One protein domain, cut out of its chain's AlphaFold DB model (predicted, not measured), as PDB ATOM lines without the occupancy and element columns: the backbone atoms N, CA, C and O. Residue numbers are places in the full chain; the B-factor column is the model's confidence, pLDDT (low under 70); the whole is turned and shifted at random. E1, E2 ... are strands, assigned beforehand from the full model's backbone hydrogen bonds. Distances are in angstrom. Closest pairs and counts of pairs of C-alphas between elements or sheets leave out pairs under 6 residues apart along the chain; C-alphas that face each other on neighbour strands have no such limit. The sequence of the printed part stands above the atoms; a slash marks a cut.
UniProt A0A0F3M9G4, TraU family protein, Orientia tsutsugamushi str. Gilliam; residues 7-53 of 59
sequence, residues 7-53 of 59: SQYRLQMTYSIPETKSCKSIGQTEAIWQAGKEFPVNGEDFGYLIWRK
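This is residues 7 to 53 of the 59 residues of the protein "TraU family protein" of Orientia tsutsugamushi str. Gilliam (UniProt A0A0F3M9G4). With little regular structure, this is a two-strand ribbon, E1 then E2 in an antiparallel hairpin, joined by a long loop, residues 16 to 46, that folds back beside E1 and returns. A short pairing ties loop residues 24 to 25 to E1. You have 47 printed residues and no named helix; the class is all strand, with 13 residues in named strands. The whole is compact, radius of gyration of the C-alphas 10.8 A, yet elongated, spanning 35 by 18 by 17 A.

Look first at E1, residues 9 to 15, antiparallel to E2, residues 47 to 52, at 155 degrees. Find N 12 and O 49, 2.9 A apart, and N 49 and O 12, 2.8 A apart, within hydrogen-bond range. Residues 10 to 11 of E1 pair antiparallel with residues 24 to 25.

Find C-alpha 9 at (-51.202, -5.746, 38.765); E1 runs 18.6 A from there to C-alpha 15. E2 runs 16.2 A to C-alpha 52 at (-48.558, -6.992, 42.574).

The C-alphas farthest apart, Val 41 and Lys 53, are 34.7 A apart. The printed part has no cut; the link from E1 to E2 is long, 31 residues. Residues 42 to 43 have pLDDT under 70.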
ATOM      1  N   SER A   7     -56.483  -6.334  37.451       93.38
ATOM      2  CA  SER A   7     -56.631  -5.252  38.438       93.38
ATOM      3  C   SER A   7     -55.747  -5.388  39.682       93.38
ATOM      4  O   SER A   7     -55.584  -4.419  40.418       93.38
ATOM      5  N   GLN A   8     -55.154  -6.562  39.918       94.50
ATOM      6  CA  GLN A   8     -54.172  -6.775  40.982       94.50
ATOM      7  C   GLN A   8     -52.739  -6.458  40.543       94.50
ATOM      8  O   GLN A   8     -51.823  -6.624  41.343       94.50
ATOM      9  N   TYR A   9     -52.529  -6.009  39.303       95.06
ATOM     10  CA  TYR A   9     -51.202  -5.746  38.765       95.06
ATOM     11  C   TYR A   9     -51.106  -4.356  38.139       95.06
ATOM     12  O   TYR A   9     -52.066  -3.852  37.552       95.06
ATOM     13  N   ARG A  10     -49.926  -3.746  38.241       95.94
ATOM     14  CA  ARG A  10     -49.565  -2.544  37.483       95.94
ATOM     15  C   ARG A  10     -48.153  -2.662  36.923       95.94
ATOM     16  O   ARG A  10     -47.313  -3.330  37.515       95.94
ATOM     17  N   LEU A  11     -47.910  -1.992  35.803       95.69
ATOM     18  CA  LEU A  11     -46.623  -1.930  35.118       95.69
ATOM     19  C   LEU A  11     -45.983  -0.563  35.352       95.69
ATOM     20  O   LEU A  11     -46.639   0.469  35.206       95.69
ATOM     21  N   GLN A  12     -44.702  -0.543  35.694       95.38
ATOM     22  CA  GLN A  12     -43.893   0.670  35.730       95.38
ATOM     23  C   GLN A  12     -42.710   0.488  34.788       95.38
ATOM     24  O   GLN A  12     -41.912  -0.425  34.974       95.38
ATOM     25  N   MET A  13     -42.596   1.350  33.781       93.88
ATOM     26  CA  MET A  13     -41.482   1.299  32.839       93.88
ATOM     27  C   MET A  13     -40.221   1.868  33.489       93.88
ATOM     28  O   MET A  13     -40.222   2.990  33.996       93.88
ATOM     29  N   THR A  14     -39.156   1.078  33.471       93.31
ATOM     30  CA  THR A  14     -37.873   1.364  34.130       93.31
ATOM     31  C   THR A  14     -36.725   1.555  33.142       93.31
ATOM     32  O   THR A  14     -35.713   2.141  33.510       93.31
ATOM     33  N   TYR A  15     -36.899   1.111  31.895       91.50
ATOM     34  CA  TYR A  15     -35.888   1.147  30.840       91.50
ATOM     35  C   TYR A  15     -36.572   1.201  29.453       91.50
ATOM     36  O   TYR A  15     -37.663   0.642  29.325       91.50
ATOM     37  N   SER A  16     -36.007   1.848  28.422       89.44
ATOM     38  CA  SER A  16     -34.713   2.566  28.406       89.44
ATOM     39  C   SER A  16     -34.780   3.979  28.991       89.44
ATOM     40  O   SER A  16     -33.887   4.367  29.745       89.44
ATOM     41  N   ILE A  17     -35.884   4.701  28.774       90.88
ATOM     42  CA  ILE A  17     -36.197   5.953  29.479       90.88
ATOM     43  C   ILE A  17     -37.340   5.689  30.473       90.88
ATOM     44  O   ILE A  17     -38.454   5.375  30.052       90.88
ATOM     45  N   PRO A  18     -37.139   5.820  31.796       91.06
ATOM     46  CA  PRO A  18     -38.158   5.447  32.776       91.06
ATOM     47  C   PRO A  18     -39.409   6.342  32.715       91.06
ATOM     48  O   PRO A  18     -39.354   7.537  32.419       91.06
ATOM     49  N   GLU A  19     -40.575   5.770  33.024       91.94
ATOM     50  CA  GLU A  19     -41.815   6.514  33.277       91.94
ATOM     51  C   GLU A  19     -42.064   6.592  34.781       91.94
ATOM     52  O   GLU A  19     -42.438   5.611  35.421       91.94
ATOM     53  N   THR A  20     -41.839   7.774  35.353       90.44
ATOM     54  CA  THR A  20     -41.852   7.987  36.807       90.44
ATOM     55  C   THR A  20     -43.142   8.619  37.324       90.44
ATOM     56  O   THR A  20     -43.334   8.678  38.536       90.44
ATOM     57  N   LYS A  21     -44.049   9.078  36.449       89.88
ATOM     58  CA  LYS A  21     -45.253   9.808  36.881       89.88
ATOM     59  C   LYS A  21     -46.418   8.889  37.232       89.88
ATOM     60  O   LYS A  21     -47.322   9.300  37.951       89.88
ATOM     61  N   SER A  22     -46.459   7.668  36.692       89.75
ATOM     62  CA  SER A  22     -47.591   6.758  36.914       89.75
ATOM     63  C   SER A  22     -47.264   5.294  36.624       89.75
ATOM     64  O   SER A  22     -46.460   4.987  35.750       89.75
ATOM     65  N   CYS A  23     -47.960   4.387  37.314       93.50
ATOM     66  CA  CYS A  23     -47.982   2.960  36.986       93.50
ATOM     67  C   CYS A  23     -49.204   2.641  36.112       93.50
ATOM     68  O   CYS A  23     -50.323   3.044  36.443       93.50
ATOM     69  N   LYS A  24     -49.001   1.904  35.022       95.31
ATOM     70  CA  LYS A  24     -50.006   1.595  33.996       95.31
ATOM     71  C   LYS A  24     -50.748   0.302  34.309       95.31
ATOM     72  O   LYS A  24     -50.203  -0.593  34.955       95.31
ATOM     73  N   SER A  25     -52.004   0.196  33.885       95.19
ATOM     74  CA  SER A  25     -52.763  -1.054  34.003       95.19
ATOM     75  C   SER A  25     -52.408  -2.014  32.868       95.19
ATOM     76  O   SER A  25     -52.100  -1.601  31.752       95.19
ATOM     77  N   ILE A  26     -52.478  -3.320  33.138       94.25
ATOM     78  CA  ILE A  26     -52.269  -4.334  32.098       94.25
ATOM     79  C   ILE A  26     -53.394  -4.230  31.059       94.25
ATOM     80  O   ILE A  26     -54.569  -4.406  31.393       94.25
ATOM     81  N   GLY A  27     -53.028  -4.004  29.795       92.00
ATOM     82  CA  GLY A  27     -53.958  -3.837  28.673       92.00
ATOM     83  C   GLY A  27     -54.358  -2.387  28.374       92.00
ATOM     84  O   GLY A  27     -55.225  -2.178  27.532       92.00
ATOM     85  N   GLN A  28     -53.765  -1.395  29.045       92.88
ATOM     86  CA  GLN A  28     -53.883   0.012  28.652       92.88
ATOM     87  C   GLN A  28     -53.124   0.269  27.343       92.88
ATOM     88  O   GLN A  28     -52.072  -0.319  27.122       92.88
ATOM     89  N   THR A  29     -53.619   1.186  26.504       94.12
ATOM     90  CA  THR A  29     -52.861   1.640  25.328       94.12
ATOM     91  C   THR A  29     -51.526   2.263  25.728       94.12
ATOM     92  O   THR A  29     -51.435   3.013  26.709       94.12
ATOM     93  N   GLU A  30     -50.493   1.957  24.953       92.06
ATOM     94  CA  GLU A  30     -49.117   2.348  25.243       92.06
ATOM     95  C   GLU A  30     -48.608   3.492  24.368       92.06
ATOM     96  O   GLU A  30     -47.708   4.226  24.772       92.06
ATOM     97  N   ALA A  31     -49.288   3.737  23.243       91.62
ATOM     98  CA  ALA A  31     -48.887   4.683  22.204       91.62
ATOM     99  C   ALA A  31     -48.598   6.103  22.715       91.62
ATOM    100  O   ALA A  31     -47.758   6.795  22.157       91.62
ATOM    101  N   ILE A  32     -49.280   6.553  23.774       90.62
ATOM    102  CA  ILE A  32     -49.126   7.922  24.289       90.62
ATOM    103  C   ILE A  32     -47.948   8.033  25.259       90.62
ATOM    104  O   ILE A  32     -47.200   9.003  25.215       90.62
ATOM    105  N   TRP A  33     -47.800   7.081  26.181       90.06
ATOM    106  CA  TRP A  33     -46.827   7.202  27.272       90.06
ATOM    107  C   TRP A  33     -45.492   6.513  26.979       90.06
ATOM    108  O   TRP A  33     -44.517   6.811  27.667       90.06
ATOM    109  N   GLN A  34     -45.441   5.625  25.982       90.38
ATOM    110  CA  GLN A  34     -44.196   5.056  25.453       90.38
ATOM    111  C   GLN A  34     -43.594   5.871  24.307       90.38
ATOM    112  O   GLN A  34     -42.438   5.656  23.956       90.38
ATOM    113  N   ALA A  35     -44.342   6.815  23.727       90.31
ATOM    114  CA  ALA A  35     -43.828   7.646  22.645       90.31
ATOM    115  C   ALA A  35     -42.526   8.349  23.061       90.31
ATOM    116  O   ALA A  35     -42.469   9.025  24.089       90.31
ATOM    117  N   GLY A  36     -41.478   8.167  22.253       88.44
ATOM    118  CA  GLY A  36     -40.157   8.756  22.487       88.44
ATOM    119  C   GLY A  36     -39.377   8.148  23.656       88.44
ATOM    120  O   GLY A  36     -38.398   8.743  24.097       88.44
ATOM    121  N   LYS A  37     -39.817   7.002  24.188       89.19
ATOM    122  CA  LYS A  37     -39.130   6.278  25.270       89.19
ATOM    123  C   LYS A  37     -38.249   5.145  24.752       89.19
ATOM    124  O   LYS A  37     -37.473   4.604  25.529       89.19
ATOM    125  N   GLU A  38     -38.395   4.791  23.479       86.19
ATOM    126  CA  GLU A  38     -37.512   3.884  22.749       86.19
ATOM    127  C   GLU A  38     -36.226   4.636  22.384       86.19
ATOM    128  O   GLU A  38     -36.285   5.789  21.943       86.19
ATOM    129  N   PHE A  39     -35.061   4.025  22.612       80.69
ATOM    130  CA  PHE A  39     -33.776   4.694  22.434       80.69
ATOM    131  C   PHE A  39     -32.831   3.849  21.562       80.69
ATOM    132  O   PHE A  39     -32.131   2.977  22.081       80.69
ATOM    133  N   PRO A  40     -32.729   4.139  20.250       70.69
ATOM    134  CA  PRO A  40     -32.114   3.244  19.259       70.69
ATOM    135  C   PRO A  40     -30.594   3.051  19.409       70.69
ATOM    136  O   PRO A  40     -29.991   2.286  18.670       70.69
ATOM    137  N   VAL A  41     -29.943   3.749  20.348       75.50
ATOM    138  CA  VAL A  41     -28.486   3.663  20.554       75.50
ATOM    139  C   VAL A  41     -28.116   2.783  21.752       75.50
ATOM    140  O   VAL A  41     -27.151   2.032  21.677       75.50
ATOM    141  N   ASN A  42     -28.879   2.849  22.850       69.56
ATOM    142  CA  ASN A  42     -28.568   2.131  24.095       69.56
ATOM    143  C   ASN A  42     -29.682   1.183  24.557       69.56
ATOM    144  O   ASN A  42     -29.501   0.611  25.628       69.56
ATOM    145  N   GLY A  43     -30.807   1.040  23.835       68.31
ATOM    146  CA  GLY A  43     -31.885   0.105  24.183       68.31
ATOM    147  C   GLY A  43     -33.216   0.327  23.456       68.31
ATOM    148  O   GLY A  43     -33.878   1.349  23.666       68.31
ATOM    149  N   GLU A  44     -33.632  -0.673  22.678       79.69
ATOM    150  CA  GLU A  44     -34.932  -0.728  21.986       79.69
ATOM    151  C   GLU A  44     -35.996  -1.476  22.810       79.69
ATOM    152  O   GLU A  44     -37.178  -1.147  22.759       79.69
ATOM    153  N   ASP A  45     -35.575  -2.426  23.651       87.38
ATOM    154  CA  ASP A  45     -36.487  -3.205  24.489       87.38
ATOM    155  C   ASP A  45     -36.929  -2.437  25.740       87.38
ATOM    156  O   ASP A  45     -36.114  -1.882  26.483       87.38
ATOM    157  N   PHE A  46     -38.228  -2.471  26.042       90.94
ATOM    158  CA  PHE A  46     -38.758  -1.878  27.267       90.94
ATOM    159  C   PHE A  46     -38.644  -2.822  28.467       90.94
ATOM    160  O   PHE A  46     -39.076  -3.976  28.437       90.94
ATOM    161  N   GLY A  47     -38.138  -2.293  29.581       92.19
ATOM    162  CA  GLY A  47     -38.089  -2.996  30.862       92.19
ATOM    163  C   GLY A  47     -39.203  -2.540  31.801       92.19
ATOM    164  O   GLY A  47     -39.300  -1.348  32.108       92.19
ATOM    165  N   TYR A  48     -39.993  -3.476  32.336       94.62
ATOM    166  CA  TYR A  48     -41.069  -3.175  33.290       94.62
ATOM    167  C   TYR A  48     -40.857  -3.816  34.656       94.62
ATOM    168  O   TYR A  48     -40.634  -5.019  34.779       94.62
ATOM    169  N   LEU A  49     -41.067  -3.018  35.699       95.44
ATOM    170  CA  LEU A  49     -41.343  -3.503  37.041       95.44
ATOM    171  C   LEU A  49     -42.839  -3.818  37.166       95.44
ATOM    172  O   LEU A  49     -43.693  -2.978  36.868       95.44
ATOM    173  N   ILE A  50     -43.155  -5.027  37.632       95.81
ATOM    174  CA  ILE A  50     -44.533  -5.471  37.851       95.81
ATOM    175  C   ILE A  50     -44.878  -5.344  39.332       95.81
ATOM    176  O   ILE A  50     -44.397  -6.099  40.178       95.81
ATOM    177  N   TRP A  51     -45.787  -4.428  39.637       94.44
ATOM    178  CA  TRP A  51     -46.370  -4.287  40.962       94.44
ATOM    179  C   TRP A  51     -47.509  -5.281  41.132       94.44
ATOM    180  O   TRP A  51     -48.445  -5.283  40.336       94.44
ATOM    181  N   ARG A  52     -47.465  -6.091  42.192       93.75
ATOM    182  CA  ARG A  52     -48.558  -6.992  42.574       93.75
ATOM    183  C   ARG A  52     -49.230  -6.479  43.840       93.75
ATOM    184  O   ARG A  52     -48.619  -6.469  44.906       93.75
ATOM    185  N   LYS A  53     -50.510  -6.135  43.738       92.31
ATOM    186  CA  LYS A  53     -51.367  -5.869  44.893       92.31
ATOM    187  C   LYS A  53     -51.515  -7.161  45.697       92.31
ATOM    188  O   LYS A  53     -51.996  -8.171  45.179       92.31
TER     189      LYS A  53